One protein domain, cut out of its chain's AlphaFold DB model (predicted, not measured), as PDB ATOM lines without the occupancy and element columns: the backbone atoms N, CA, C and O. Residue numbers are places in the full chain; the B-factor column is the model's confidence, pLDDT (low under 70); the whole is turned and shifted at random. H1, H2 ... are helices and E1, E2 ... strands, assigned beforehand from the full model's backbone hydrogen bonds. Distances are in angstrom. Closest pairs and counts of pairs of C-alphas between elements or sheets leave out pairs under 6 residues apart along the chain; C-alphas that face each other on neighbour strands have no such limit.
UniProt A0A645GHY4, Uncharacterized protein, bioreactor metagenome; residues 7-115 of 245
ATOM      1  N   GLN A   7     111.372  84.796 107.085       85.88
ATOM      2  CA  GLN A   7     112.547  85.604 106.772       85.88
ATOM      3  C   GLN A   7     113.631  85.468 107.852       85.88
ATOM      4  O   GLN A   7     114.804  85.241 107.543       85.88
ATOM      5  N   GLU A   8     113.246  85.541 109.127       83.44
ATOM      6  CA  GLU A   8     114.138  85.292 110.261       83.44
ATOM      7  C   GLU A   8     114.616  83.846 110.277       83.44
ATOM      8  O   GLU A   8     115.785  83.596 110.555       83.44
ATOM      9  N   LYS A   9     113.741  82.895 109.931       84.50
ATOM     10  CA  LYS A   9     114.110  81.482 109.832       84.50
ATOM     11  C   LYS A   9     115.212  81.277 108.796       84.50
ATOM     12  O   LYS A   9     116.239  80.695 109.130       84.50
ATOM     13  N   SER A  10     115.034  81.826 107.596       84.50
ATOM     14  CA  SER A  10     116.031  81.748 106.519       84.50
ATOM     15  C   SER A  10     117.356  82.413 106.916       84.50
ATOM     16  O   SER A  10     118.433  81.907 106.609       84.50
ATOM     17  N   THR A  11     117.290  83.528 107.652       85.00
ATOM     18  CA  THR A  11     118.482  84.228 108.161       85.00
ATOM     19  C   THR A  11     119.219  83.393 109.209       85.00
ATOM     20  O   THR A  11     120.439  83.254 109.131       85.00
ATOM     21  N   CYS A  12     118.492  82.800 110.159       84.44
ATOM     22  CA  CYS A  12     119.054  81.903 111.168       84.44
ATOM     23  C   CYS A  12     119.688  80.661 110.533       84.44
ATOM     24  O   CYS A  12     120.787  80.291 110.926       84.44
ATOM     25  N   GLU A  13     119.036  80.045 109.545       86.12
ATOM     26  CA  GLU A  13     119.572  78.895 108.802       86.12
ATOM     27  C   GLU A  13     120.877  79.250 108.085       86.12
ATOM     28  O   GLU A  13     121.866  78.522 108.190       86.12
ATOM     29  N   HIS A  14     120.916  80.405 107.417       86.25
ATOM     30  CA  HIS A  14     122.127  80.880 106.757       86.25
ATOM     31  C   HIS A  14     123.272  81.123 107.751       86.25
ATOM     32  O   HIS A  14     124.391  80.666 107.526       86.25
ATOM     33  N   GLN A  15     122.999  81.807 108.868       86.06
ATOM     34  CA  GLN A  15     124.000  82.066 109.906       86.06
ATOM     35  C   GLN A  15     124.479  80.775 110.573       86.06
ATOM     36  O   GLN A  15     125.674  80.602 110.789       86.06
ATOM     37  N   PHE A  16     123.572  79.842 110.863       87.56
ATOM     38  CA  PHE A  16     123.926  78.547 111.432       87.56
ATOM     39  C   PHE A  16     124.828  77.742 110.488       87.56
ATOM     40  O   PHE A  16     125.815  77.155 110.930       87.56
ATOM     41  N   GLY A  17     124.560  77.791 109.178       85.62
ATOM     42  CA  GLY A  17     125.400  77.166 108.155       85.62
ATOM     43  C   GLY A  17     126.853  77.657 108.158       85.62
ATOM     44  O   GLY A  17     127.752  76.881 107.852       85.62
ATOM     45  N   GLN A  18     127.115  78.902 108.570       87.12
ATOM     46  CA  GLN A  18     128.484  79.424 108.708       87.12
ATOM     47  C   GLN A  18     129.236  78.804 109.896       87.12
ATOM     48  O   GLN A  18     130.463  78.733 109.888       87.12
ATOM     49  N   TRP A  19     128.508  78.340 110.913       87.69
ATOM     50  CA  TRP A  19     129.077  77.741 112.118       87.69
ATOM     51  C   TRP A  19     129.188  76.221 112.042       87.69
ATOM     52  O   TRP A  19     130.049  75.654 112.707       87.69
ATOM     53  N   ILE A  20     128.359  75.553 111.235       86.88
ATOM     54  CA  ILE A  20     128.124  74.102 111.320       86.88
ATOM     55  C   ILE A  20     129.394  73.239 111.282       86.88
ATOM     56  O   ILE A  20     129.463  72.205 111.943       86.88
ATOM     57  N   HIS A  21     130.424  73.674 110.558       88.00
ATOM     58  CA  HIS A  21     131.693  72.952 110.462       88.00
ATOM     59  C   HIS A  21     132.534  73.036 111.741       88.00
ATOM     60  O   HIS A  21     133.209  72.063 112.069       88.00
ATOM     61  N   ARG A  22     132.440  74.157 112.468       90.19
ATOM     62  CA  ARG A  22     133.189  74.463 113.699       90.19
ATOM     63  C   ARG A  22     132.515  73.919 114.957       90.19
ATOM     64  O   ARG A  22     133.154  73.803 115.991       90.19
ATOM     65  N   LEU A  23     131.207  73.659 114.906       90.44
ATOM     66  CA  LEU A  23     130.442  73.262 116.090       90.44
ATOM     67  C   LEU A  23     130.796  71.840 116.558       90.44
ATOM     68  O   LEU A  23     131.155  71.008 115.730       90.44
ATOM     69  N   PRO A  24     130.620  71.508 117.845       88.62
ATOM     70  CA  PRO A  24     130.722  70.130 118.320       88.62
ATOM     71  C   PRO A  24     129.600  69.235 117.773       88.62
ATOM     72  O   PRO A  24     128.516  69.713 117.416       88.62
ATOM     73  N   ALA A  25     129.835  67.919 117.744       85.94
ATOM     74  CA  ALA A  25     128.939  66.944 117.113       85.94
ATOM     75  C   ALA A  25     127.487  67.001 117.626       85.94
ATOM     76  O   ALA A  25     126.558  66.951 116.821       85.94
ATOM     77  N   HIS A  26     127.272  67.177 118.935       85.62
ATOM     78  CA  HIS A  26     125.922  67.211 119.516       85.62
ATOM     79  C   HIS A  26     125.108  68.450 119.135       85.62
ATOM     80  O   HIS A  26     123.885  68.432 119.253       85.62
ATOM     81  N   VAL A  27     125.767  69.520 118.679       89.56
ATOM     82  CA  VAL A  27     125.099  70.741 118.210       89.56
ATOM     83  C   VAL A  27     124.868  70.705 116.704       89.56
ATOM     84  O   VAL A  27     123.951  71.366 116.237       89.56
ATOM     85  N   LYS A  28     125.639  69.946 115.915       88.06
ATOM     86  CA  LYS A  28     125.461  69.917 114.448       88.06
ATOM     87  C   LYS A  28     124.084  69.394 114.044       88.06
ATOM     88  O   LYS A  28     123.418  70.008 113.215       88.06
ATOM     89  N   GLU A  29     123.657  68.288 114.646       80.25
ATOM     90  CA  GLU A  29     122.443  67.571 114.246       80.25
ATOM     91  C   GLU A  29     121.666  67.063 115.474       80.25
ATOM     92  O   GLU A  29     121.794  65.903 115.861       80.25
ATOM     93  N   PRO A  30     120.818  67.898 116.102       79.25
ATOM     94  CA  PRO A  30     120.049  67.490 117.282       79.25
ATOM     95  C   PRO A  30     118.849  66.582 116.940       79.25
ATOM     96  O   PRO A  30     118.163  66.090 117.834       79.25
ATOM     97  N   GLY A  31     118.559  66.371 115.650       81.69
ATOM     98  CA  GLY A  31     117.410  65.603 115.171       81.69
ATOM     99  C   GLY A  31     116.118  66.422 115.040       81.69
ATOM    100  O   GLY A  31     116.122  67.646 114.918       81.69
ATOM    101  N   LYS A  32     114.971  65.729 115.002       83.50
ATOM    102  CA  LYS A  32     113.642  66.357 114.862       83.50
ATOM    103  C   LYS A  32     113.185  66.978 116.188       83.50
ATOM    104  O   LYS A  32     113.525  66.483 117.252       83.50
ATOM    105  N   GLY A  33     112.332  68.003 116.117       86.88
ATOM    106  CA  GLY A  33     111.735  68.630 117.308       86.88
ATOM    107  C   GLY A  33     112.496  69.847 117.842       86.88
ATOM    108  O   GLY A  33     112.206  70.311 118.943       86.88
ATOM    109  N   PHE A  34     113.419  70.389 117.052       89.38
ATOM    110  CA  PHE A  34     114.219  71.561 117.382       89.38
ATOM    111  C   PHE A  34     114.019  72.679 116.358       89.38
ATOM    112  O   PHE A  34     113.734  72.422 115.188       89.38
ATOM    113  N   ALA A  35     114.184  73.922 116.799       89.56
ATOM    114  CA  ALA A  35     114.263  75.098 115.939       89.56
ATOM    115  C   ALA A  35     115.614  75.790 116.116       89.56
ATOM    116  O   ALA A  35     116.174  75.769 117.206       89.56
ATOM    117  N   HIS A  36     116.129  76.432 115.068       89.69
ATOM    118  CA  HIS A  36     117.357  77.218 115.169       89.69
ATOM    119  C   HIS A  36     117.220  78.309 116.242       89.69
ATOM    120  O   HIS A  36     116.214  79.021 116.287       89.69
ATOM    121  N   SER A  37     118.241  78.459 117.086       89.50
ATOM    122  CA  SER A  37     118.368  79.569 118.029       89.50
ATOM    123  C   SER A  37     119.745  80.198 117.915       89.50
ATOM    124  O   SER A  37     120.745  79.565 118.255       89.50
ATOM    125  N   LEU A  38     119.780  81.454 117.463       89.19
ATOM    126  CA  LEU A  38     121.012  82.230 117.332       89.19
ATOM    127  C   LEU A  38     120.868  83.641 117.915       89.19
ATOM    128  O   LEU A  38     119.759  84.185 118.016       89.19
ATOM    129  N   SER A  39     121.983  84.252 118.309       87.69
ATOM    130  CA  SER A  39     122.038  85.679 118.651       87.69
ATOM    131  C   SER A  39     121.651  86.557 117.453       87.69
ATOM    132  O   SER A  39     122.107  86.330 116.341       87.69
ATOM    133  N   LYS A  40     120.846  87.607 117.685       75.00
ATOM    134  CA  LYS A  40     120.426  88.559 116.631       75.00
ATOM    135  C   LYS A  40     121.576  89.406 116.078       75.00
ATOM    136  O   LYS A  40     121.512  89.848 114.938       75.00
ATOM    137  N   VAL A  41     122.573  89.693 116.913       70.88
ATOM    138  CA  VAL A  41     123.687  90.588 116.587       70.88
ATOM    139  C   VAL A  41     124.980  89.798 116.655       70.88
ATOM    140  O   VAL A  41     125.227  89.085 117.631       70.88
ATOM    141  N   SER A  42     125.810  89.954 115.629       67.19
ATOM    142  CA  SER A  42     127.157  89.409 115.614       67.19
ATOM    143  C   SER A  42     128.078  90.280 116.476       67.19
ATOM    144  O   SER A  42     128.603  91.283 116.000       67.19
ATOM    145  N   GLY A  43     128.239  89.929 117.751       79.56
ATOM    146  CA  GLY A  43     129.201  90.562 118.661       79.56
ATOM    147  C   GLY A  43     130.353  89.630 119.037       79.56
ATOM    148  O   GLY A  43     130.481  88.545 118.466       79.56
ATOM    149  N   VAL A  44     131.148  90.049 120.025       88.88
ATOM    150  CA  VAL A  44     132.204  89.233 120.656       88.88
ATOM    151  C   VAL A  44     131.604  88.008 121.361       88.88
ATOM    152  O   VAL A  44     132.191  86.937 121.334       88.88
ATOM    153  N   CYS A  45     130.394  88.124 121.925       90.81
ATOM    154  CA  CYS A  45     129.670  87.009 122.547       90.81
ATOM    155  C   CYS A  45     128.460  86.601 121.701       90.81
ATOM    156  O   CYS A  45     127.611  87.442 121.389       90.81
ATOM    157  N   GLN A  46     128.340  85.317 121.358       91.31
ATOM    158  CA  GLN A  46     127.253  84.808 120.514       91.31
ATOM    159  C   GLN A  46     126.704  83.477 121.025       91.31
ATOM    160  O   GLN A  46     127.453  82.610 121.457       91.31
ATOM    161  N   GLN A  47     125.386  83.299 120.944       92.00
ATOM    162  CA  GLN A  47     124.731  82.013 121.147       92.00
ATOM    163  C   GLN A  47     124.455  81.390 119.782       92.00
ATOM    164  O   GLN A  47     123.887  82.055 118.913       92.00
ATOM    165  N   VAL A  48     124.831  80.125 119.613       92.69
ATOM    166  CA  VAL A  48     124.551  79.331 118.411       92.69
ATOM    167  C   VAL A  48     124.046  77.964 118.844       92.69
ATOM    168  O   VAL A  48     124.660  77.315 119.682       92.69
ATOM    169  N   GLY A  49     122.911  77.518 118.319       93.31
ATOM    170  CA  GLY A  49     122.363  76.217 118.684       93.31
ATOM    171  C   GLY A  49     120.890  76.087 118.356       93.31
ATOM    172  O   GLY A  49     120.397  76.651 117.377       93.31
ATOM    173  N   TRP A  50     120.189  75.355 119.211       91.81
ATOM    174  CA  TRP A  50     118.847  74.874 118.952       91.81
ATOM    175  C   TRP A  50     117.941  75.054 120.157       91.81
ATOM    176  O   TRP A  50     118.288  74.726 121.289       91.81
ATOM    177  N   TRP A  51     116.733  75.538 119.890       90.06
ATOM    178  CA  TRP A  51     115.666  75.593 120.866       90.06
ATOM    179  C   TRP A  51     114.781  74.346 120.764       90.06
ATOM    180  O   TRP A  51     114.241  74.072 119.685       90.06
ATOM    181  N   PRO A  52     114.589  73.595 121.860       89.50
ATOM    182  CA  PRO A  52     113.692  72.450 121.870       89.50
ATOM    183  C   PRO A  52     112.239  72.910 121.761       89.50
ATOM    184  O   PRO A  52     111.726  73.628 122.620       89.50
ATOM    185  N   LEU A  53     111.525  72.450 120.733       88.06
ATOM    186  CA  LEU A  53     110.118  72.813 120.533       88.06
ATOM    187  C   LEU A  53     109.206  72.246 121.626       88.06
ATOM    188  O   LEU A  53     108.130  72.790 121.865       88.06
ATOM    189  N   VAL A  54     109.643  71.197 122.331       84.12
ATOM    190  CA  VAL A  54     108.942  70.686 123.519       84.12
ATOM    191  C   VAL A  54     108.818  71.753 124.611       84.12
ATOM    192  O   VAL A  54     107.774  71.824 125.252       84.12
ATOM    193  N   ALA A  55     109.798  72.661 124.733       83.12
ATOM    194  CA  ALA A  55     109.769  73.752 125.708       83.12
ATOM    195  C   ALA A  55     108.693  74.811 125.405       83.12
ATOM    196  O   ALA A  55     108.297  75.558 126.298       83.12
ATOM    197  N   ALA A  56     108.161  74.868 124.174       80.12
ATOM    198  CA  ALA A  56     107.066  75.779 123.824       80.12
ATOM    199  C   ALA A  56     105.752  75.448 124.559       80.12
ATOM    200  O   ALA A  56     104.857  76.286 124.627       80.12
ATOM    201  N   LYS A  57     105.636  74.235 125.116       78.50
ATOM    202  CA  LYS A  57     104.497  73.789 125.934       78.50
ATOM    203  C   LYS A  57     104.780  73.869 127.443       78.50
ATOM    204  O   LYS A  57     103.966  73.400 128.230       78.50
ATOM    205  N   GLY A  58     105.912  74.459 127.832       75.12
ATOM    206  CA  GLY A  58     106.476  74.404 129.181       75.12
ATOM    207  C   GLY A  58     107.750  73.556 129.224       75.12
ATOM    208  O   GLY A  58     107.968  72.712 128.356       75.12
ATOM    209  N   LEU A  59     108.612  73.796 130.218       71.25
ATOM    210  CA  LEU A  59     109.838  73.012 130.396       71.25
ATOM    211  C   LEU A  59     109.479  71.554 130.738       71.25
ATOM    212  O   LEU A  59     108.715  71.341 131.684       71.25
ATOM    213  N   PRO A  60     109.997  70.559 129.994       70.69
ATOM    214  CA  PRO A  60     109.722  69.156 130.283       70.69
ATOM    215  C   PRO A  60     110.241  68.774 131.673       70.69
ATOM    216  O   PRO A  60     111.355  69.145 132.042       70.69
ATOM    217  N   GLN A  61     109.440  68.024 132.436       67.25
ATOM    218  CA  GLN A  61     109.869  67.442 133.716       67.25
ATOM    219  C   GLN A  61     110.739  66.192 133.521       67.25
ATOM    220  O   GLN A  61     111.500  65.825 134.413       67.25
ATOM    221  N   ASP A  62     110.643  65.553 132.354       65.75
ATOM    222  CA  ASP A  62     111.429  64.371 132.012       65.75
ATOM    223  C   ASP A  62     112.905  64.741 131.833       65.75
ATOM    224  O   ASP A  62     113.219  65.723 131.175       65.75
ATOM    225  N   ALA A  63     113.838  63.930 132.330       61.78
ATOM    226  CA  ALA A  63     115.282  64.197 132.242       61.78
ATOM    227  C   ALA A  63     115.872  64.133 130.814       61.78
ATOM    228  O   ALA A  63     117.051  64.405 130.611       61.78
ATOM    229  N   ASN A  64     115.074  63.726 129.821       72.38
ATOM    230  CA  ASN A  64     115.562  63.306 128.506       72.38
ATOM    231  C   ASN A  64     115.403  64.369 127.402       72.38
ATOM    232  O   ASN A  64     115.408  64.038 126.216       72.38
ATOM    233  N   TRP A  65     115.211  65.639 127.765       80.69
ATOM    234  CA  TRP A  65     115.234  66.738 126.797       80.69
ATOM    235  C   TRP A  65     116.612  67.398 126.757       80.69
ATOM    236  O   TRP A  65     117.374  67.354 127.719       80.69
ATOM    237  N   MET A  66     116.925  68.030 125.628       85.19
ATOM    238  CA  MET A  66     118.145  68.812 125.449       85.19
ATOM    239  C   MET A  66     117.814  70.187 124.873       85.19
ATOM    240  O   MET A  66     116.786  70.363 124.226       85.19
ATOM    241  N   ALA A  67     118.716  71.138 125.055       89.25
ATOM    242  CA  ALA A  67     118.830  72.375 124.298       89.25
ATOM    243  C   ALA A  67     120.267  72.481 123.759       89.25
ATOM    244  O   ALA A  67     121.095  73.179 124.344       89.25
ATOM    245  N   PRO A  68     120.602  71.753 122.675       91.62
ATOM    246  CA  PRO A  68     121.967  71.707 122.165       91.62
ATOM    247  C   PRO A  68     122.413  73.073 121.659       91.62
ATOM    248  O   PRO A  68     121.788  73.657 120.771       91.62
ATOM    249  N   GLY A  69     123.516  73.580 122.192       93.00
ATOM    250  CA  GLY A  69     124.041  74.864 121.768       93.00
ATOM    251  C   GLY A  69     125.360  75.220 122.420       93.00
ATOM    252  O   GLY A  69     125.824  74.573 123.354       93.00
ATOM    253  N   VAL A  70     125.959  76.281 121.909       93.94
ATOM    254  CA  VAL A  70     127.198  76.862 122.406       93.94
ATOM    255  C   VAL A  70     127.008  78.353 122.665       93.94
ATOM    256  O   VAL A  70     126.326  79.056 121.912       93.94
ATOM    257  N   LEU A  71     127.626  78.837 123.738       94.69
ATOM    258  CA  LEU A  71     127.911  80.246 123.963       94.69
ATOM    259  C   LEU A  71     129.372  80.493 123.611       94.69
ATOM    260  O   LEU A  71     130.271  80.074 124.337       94.69
ATOM    261  N   VAL A  72     129.588  81.174 122.491       94.94
ATOM    262  CA  VAL A  72     130.904  81.459 121.928       94.94
ATOM    263  C   VAL A  72     131.387  82.823 122.402       94.94
ATOM    264  O   VAL A  72     130.661  83.813 122.270       94.94
ATOM    265  N   LEU A  73     132.616  82.873 122.906       95.88
ATOM    266  CA  LEU A  73     133.416  84.090 122.992       95.88
ATOM    267  C   LEU A  73     134.386  84.113 121.807       95.88
ATOM    268  O   LEU A  73     135.210  83.218 121.679       95.88
ATOM    269  N   ASP A  74     134.266  85.105 120.934       93.94
ATOM    270  CA  ASP A  74     135.134  85.303 119.774       93.94
ATOM    271  C   ASP A  74     136.143  86.408 120.081       93.94
ATOM    272  O   ASP A  74     135.900  87.588 119.820       93.94
ATOM    273  N   GLU A  75     137.256  86.023 120.702       92.88
ATOM    274  CA  GLU A  75     138.250  86.950 121.248       92.88
ATOM    275  C   GLU A  75     138.851  87.848 120.158       92.88
ATOM    276  O   GLU A  75     139.139  89.015 120.406       92.88
ATOM    277  N   ALA A  76     138.958  87.333 118.929       90.94
ATOM    278  CA  ALA A  76     139.485  88.056 117.775       90.94
ATOM    279  C   ALA A  76     138.595  89.228 117.323       90.94
ATOM    280  O   ALA A  76     139.050  90.089 116.570       90.94
ATOM    281  N   LYS A  77     137.331  89.277 117.762       91.00
ATOM    282  CA  LYS A  77     136.413  90.396 117.496       91.00
ATOM    283  C   LYS A  77     136.486  91.511 118.536       91.00
ATOM    284  O   LYS A  77     135.801  92.519 118.366       91.00
ATOM    285  N   ALA A  78     137.241  91.338 119.619       92.75
ATOM    286  CA  ALA A  78     137.444  92.410 120.584       92.75
ATOM    287  C   ALA A  78     138.417  93.455 120.012       92.75
ATOM    288  O   ALA A  78     139.490  93.110 119.526       92.75
ATOM    289  N   GLU A  79     138.034  94.731 120.068       91.81
ATOM    290  CA  GLU A  79     138.868  95.836 119.568       91.81
ATOM    291  C   GLU A  79     140.091  96.091 120.463       91.81
ATOM    292  O   GLU A  79     141.157  96.458 119.969       91.81
ATOM    293  N   ASP A  80     139.938  95.881 121.774       94.00
ATOM    294  CA  ASP A  80     140.975  96.042 122.789       94.00
ATOM    295  C   ASP A  80     140.716  95.152 124.026       94.00
ATOM    296  O   ASP A  80     139.669  94.505 124.160       94.00
ATOM    297  N   ASP A  81     141.664  95.152 124.968       93.81
ATOM    298  CA  ASP A  81     141.586  94.389 126.221       93.81
ATOM    299  C   ASP A  81     140.394  94.799 127.101       93.81
ATOM    300  O   ASP A  81     139.833  93.982 127.835       93.81
ATOM    301  N   THR A  82     139.967  96.062 127.040       94.62
ATOM    302  CA  THR A  82     138.833  96.548 127.836       94.62
ATOM    303  C   THR A  82     137.522  95.970 127.304       94.62
ATOM    304  O   THR A  82     136.694  95.483 128.084       94.62
ATOM    305  N   ALA A  83     137.349  95.972 125.982       92.38
ATOM    306  CA  ALA A  83     136.241  95.346 125.283       92.38
ATOM    307  C   ALA A  83     136.236  93.831 125.512       92.38
ATOM    308  O   ALA A  83     135.174  93.266 125.791       92.38
ATOM    309  N   LEU A  84     137.407  93.183 125.496       94.19
ATOM    310  CA  LEU A  84     137.538  91.758 125.797       94.19
ATOM    311  C   LEU A  84     137.127  91.439 127.241       94.19
ATOM    312  O   LEU A  84     136.322  90.538 127.462       94.19
ATOM    313  N   HIS A  85     137.590  92.204 128.235       94.56
ATOM    314  CA  HIS A  85     137.184  92.021 129.635       94.56
ATOM    315  C   HIS A  85     135.680  92.227 129.844       94.56
ATOM    316  O   HIS A  85     135.048  91.525 130.642       94.56
ATOM    317  N   LEU A  86     135.081  93.199 129.151       93.56
ATOM    318  CA  LEU A  86     133.638  93.404 129.192       93.56
ATOM    319  C   LEU A  86     132.896  92.215 128.570       93.56
ATOM    320  O   LEU A  86     131.951  91.708 129.179       93.56
ATOM    321  N   ALA A  87     133.335  91.754 127.399       92.94
ATOM    322  CA  ALA A  87     132.768  90.602 126.713       92.94
ATOM    323  C   ALA A  87     132.884  89.327 127.561       92.94
ATOM    324  O   ALA A  87     131.887  88.635 127.745       92.94
ATOM    325  N   TRP A  88     134.035  89.086 128.191       94.25
ATOM    326  CA  TRP A  88     134.257  87.972 129.116       94.25
ATOM    327  C   TRP A  88     133.231  87.946 130.256       94.25
ATOM    328  O   TRP A  88     132.580  86.932 130.506       94.25
ATOM    329  N   ARG A  89     132.999  89.089 130.918       94.69
ATOM    330  CA  ARG A  89     131.977  89.192 131.978       94.69
ATOM    331  C   ARG A  89     130.569  88.926 131.448       94.69
ATOM    332  O   ARG A  89     129.762  88.298 132.131       94.69
ATOM    333  N   GLN A  90     130.255  89.413 130.248       91.44
ATOM    334  CA  GLN A  90     128.958  89.164 129.615       91.44
ATOM    335  C   GLN A  90     128.777  87.689 129.250       91.44
ATOM    336  O   GLN A  90     127.697  87.145 129.466       91.44
ATOM    337  N   TRP A  91     129.827  87.050 128.742       94.06
ATOM    338  CA  TRP A  91     129.864  85.637 128.387       94.06
ATOM    339  C   TRP A  91     129.602  84.749 129.606       94.06
ATOM    340  O   TRP A  91     128.664  83.954 129.581       94.06
ATOM    341  N   LEU A  92     130.308  84.988 130.719       93.81
ATOM    342  CA  LEU A  92     130.065  84.287 131.985       93.81
ATOM    343  C   LEU A  92     128.650  84.525 132.527       93.81
ATOM    344  O   LEU A  92     127.981  83.590 132.960       93.81
ATOM    345  N   ARG A  93     128.150  85.767 132.474       92.12
ATOM    346  CA  ARG A  93     126.784  86.081 132.927       92.12
ATOM    347  C   ARG A  93     125.724  85.340 132.109       92.12
ATOM    348  O   ARG A  93     124.745  84.853 132.676       92.12
ATOM    349  N   LEU A  94     125.901  85.270 130.789       90.31
ATOM    350  CA  LEU A  94     124.999  84.528 129.910       90.31
ATOM    351  C   LEU A  94     125.055  83.037 130.228       90.31
ATOM    352  O   LEU A  94     124.004  82.428 130.408       90.31
ATOM    353  N   PHE A  95     126.255  82.482 130.392       92.50
ATOM    354  CA  PHE A  95     126.408  81.075 130.731       92.50
ATOM    355  C   PHE A  95     125.764  80.721 132.062       92.50
ATOM    356  O   PHE A  95     124.989  79.776 132.114       92.50
ATOM    357  N   ASN A  96     125.960  81.527 133.104       90.00
ATOM    358  CA  ASN A  96     125.326  81.286 134.399       90.00
ATOM    359  C   ASN A  96     123.792  81.245 134.316       90.00
ATOM    360  O   ASN A  96     123.157  80.559 135.113       90.00
ATOM    361  N   THR A  97     123.201  81.945 133.341       87.75
ATOM    362  CA  THR A  97     121.752  81.920 133.076       87.75
ATOM    363  C   THR A  97     121.315  80.657 132.332       87.75
ATOM    364  O   THR A  97     120.196  80.188 132.518       87.75
ATOM    365  N   THR A  98     122.167  80.114 131.462       87.25
ATOM    366  CA  THR A  98     121.817  79.005 130.560       87.25
ATOM    367  C   THR A  98     122.441  77.668 130.941       87.25
ATOM    368  O   THR A  98     122.120  76.671 130.308       87.25
ATOM    369  N   GLN A  99     123.323  77.615 131.941       86.44
ATOM    370  CA  GLN A  99     124.071  76.409 132.320       86.44
ATOM    371  C   GLN A  99     123.171  75.256 132.778       86.44
ATOM    372  O   GLN A  99     123.555  74.099 132.681       86.44
ATOM    373  N   SER A 100     121.954  75.555 133.244       85.50
ATOM    374  CA  SER A 100     120.964  74.540 133.615       85.50
ATOM    375  C   SER A 100     120.290  73.883 132.407       85.50
ATOM    376  O   SER A 100     119.496  72.962 132.581       85.50
ATOM    377  N   LEU A 101     120.528  74.386 131.192       86.12
ATOM    378  CA  LEU A 101     119.964  73.827 129.974       86.12
ATOM    379  C   LEU A 101     120.847  72.662 129.490       86.12
ATOM    380  O   LEU A 101     122.005  72.886 129.125       86.12
ATOM    381  N   PRO A 102     120.328  71.425 129.443       86.62
ATOM    382  CA  PRO A 102     121.108  70.270 129.006       86.62
ATOM    383  C   PRO A 102     121.646  70.423 127.582       86.62
ATOM    384  O   PRO A 102     120.887  70.678 126.652       86.62
ATOM    385  N   GLY A 103     122.953  70.236 127.396       88.38
ATOM    386  CA  GLY A 103     123.607  70.360 126.088       88.38
ATOM    387  C   GLY A 103     124.052  71.778 125.705       88.38
ATOM    388  O   GLY A 103     124.557  71.950 124.593       88.38
ATOM    389  N   MET A 104     123.916  72.764 126.602       91.25
ATOM    390  CA  MET A 104     124.503  74.098 126.434       91.25
ATOM    391  C   MET A 104     125.952  74.131 126.912       91.25
ATOM    392  O   MET A 104     126.233  73.891 128.083       91.25
ATOM    393  N   TRP A 105     126.877  74.462 126.014       92.94
ATOM    394  CA  TRP A 105     128.306  74.539 126.318       92.94
ATOM    395  C   TRP A 105     128.836  75.965 126.288       92.94
ATOM    396  O   TRP A 105     128.316  76.833 125.584       92.94
ATOM    397  N   LEU A 106     129.911  76.176 127.039       94.69
ATOM    398  CA  LEU A 106     130.678  77.408 127.064       94.69
ATOM    399  C   LEU A 106     131.979  77.204 126.282       94.69
ATOM    400  O   LEU A 106     132.750  76.315 126.632       94.69
ATOM    401  N   VAL A 107     132.208  77.981 125.220       94.88
ATOM    402  CA  VAL A 107     133.346  77.767 124.303       94.88
ATOM    403  C   VAL A 107     133.972  79.076 123.823       94.88
ATOM    404  O   VAL A 107     133.303  80.112 123.767       94.88
ATOM    405  N   THR A 108     135.240  79.033 123.426       95.25
ATOM    406  CA  THR A 108     135.888  80.123 122.686       95.25
ATOM    407  C   THR A 108     135.917  79.820 121.190       95.25
ATOM    408  O   THR A 108     135.874  78.661 120.772       95.25
ATOM    409  N   ALA A 109     135.977  80.858 120.353       93.25
ATOM    410  CA  ALA A 109     136.124  80.690 118.909       93.25
ATOM    411  C   ALA A 109     137.455  79.997 118.578       93.25
ATOM    412  O   ALA A 109     137.481  79.086 117.752       93.25
ATOM    413  N   SER A 110     138.521  80.387 119.283       93.62
ATOM    414  CA  SER A 110     139.851  79.786 119.182       93.62
ATOM    415  C   SER A 110     139.853  78.282 119.494       93.62
ATOM    416  O   SER A 110     140.422  77.510 118.726       93.62
ATOM    417  N   GLY A 111     139.167  77.851 120.557       93.12
ATOM    418  CA  GLY A 111     139.093  76.439 120.944       93.12
ATOM    419  C   GLY A 111     138.249  75.593 119.989       93.12
ATOM    420  O   GLY A 111     138.574  74.436 119.730       93.12
ATOM    421  N   LEU A 112     137.191  76.170 119.399       92.25
ATOM    422  CA  LEU A 112     136.420  75.497 118.344       92.25
ATOM    423  C   LEU A 112     137.280  75.252 117.097       92.25
ATOM    424  O   LEU A 112     137.212  74.174 116.515       92.25
ATOM    425  N   ASP A 113     138.110  76.223 116.708       92.25
ATOM    426  CA  ASP A 113     139.012  76.083 115.554       92.25
ATOM    427  C   ASP A 113     140.144  75.077 115.808       92.25
ATOM    428  O   ASP A 113     140.648  74.461 114.869       92.25
ATOM    429  N   GLN A 114     140.534  74.898 117.071       92.38
ATOM    430  CA  GLN A 114     141.561  73.943 117.501       92.38
ATOM    431  C   GLN A 114     141.009  72.550 117.820       92.38
ATOM    432  O   GLN A 114     141.792  71.646 118.098       92.38
ATOM    433  N   HIS A 115     139.689  72.349 117.713       88.56
ATOM    434  CA  HIS A 115     139.018  71.087 118.035       88.56
ATOM    435  C   HIS A 115     139.147  70.656 119.511       88.56
ATOM    436  O   HIS A 115     138.994  69.475 119.831       88.56
TER     437      HIS A 115
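This is residues 7 to 115 of the 245 residues of an uncharacterized protein of bioreactor metagenome (UniProt A0A645GHY4). A twisted sheet of four strands forms the middle layer, with the long helix H3 along one face and H1 crossing the other face over E1 and E2. The short helices H2 and H4 only graze the sheet, and the long loop of residues 53 to 68 joins E2 to E3. The printed part has 109 residues, with four named helices and four named strands in the order H1 H2 E1 E2 E3 H3 E4 H4; the sheet, E1 E2 E3 E4, is mixed, and the class is mixed, helices and strands. The whole is compact, with a radius of gyration of the C-alphas of 14.2 A, and spans 43 by 28 by 28 A, only just elongated.

In the sheet, E1 is residues 34 to 38, 12.6 A long from first to last C-alpha; E2, residues 45 to 52, 21.6 A; E3, residues 69 to 73, 13.2 A; and E4, residues 104 to 108, 13.4 A. E2 begins at C-alpha 45 (129.670, 87.009, 122.547) and bends by 52 degrees at residue 49. H3, residues 81 to 98, is 25.4 A long. H1, residues 7 to 19, is 19.1 A long and begins at C-alpha 7 (112.547, 85.604, 106.772). H2 is residues 25 to 28, 5.3 A long, and H4 is residues 109 to 113, 6.4 A long, ending at C-alpha 113 (139.012, 76.083, 115.554).

E1, E2 and E3 form a meander, each strand the antiparallel neighbour of the one before, with hairpins E1 and E2, and E2 and E3. N 37 and O 49 are 2.8 A apart; N 48 and O 70 are 2.9 A apart. E3 and E4 are parallel at 26 degrees, with N 71 and O 105 at 2.8 A. E3, H3 and E4 form a strand-helix-strand unit, two parallel neighbour strands with a helix between them in the chain; its crossover is right-handed. The sheet and its helices make three layers, helices on both faces, with H3 and H1 on opposite faces. H3 lies over E3 at a height over the sheet of 8.4 A and runs along the strands, at 4 degrees to E3 on the local plane; the closest C-alphas of the two are those of Leu 73 and Trp 91, 6.6 A apart. H1 stands at a height over the sheet of 7.3 A, over E1 and only just over E2, with 3 of its C-alphas there, and runs across the strands at 77 degrees to E1 on the local plane; its closest C-alphas with E1 are those of Cys 12 and His 36, 6.4 A apart. H2 only grazes the sheet with residues 26 to 28, the C-alphas of Val 27 and Gly 69 being its closest to E3, at 5.5 A; H4 only grazes it with residues 109 to 112. In H3 and H4 every O i to N i+4 pair is within hydrogen-bond range, in H1 8 of 9, and H2 is too short for such a pair.

The two C-alphas farthest apart, those of Asp 62 and Asp 80, are 44.3 A apart. The printed part has no cut, and E2 to E3 is its one long link. Mean pLDDT of the printed part is 87.6; residue 42 and residues 61 to 63 are under 70.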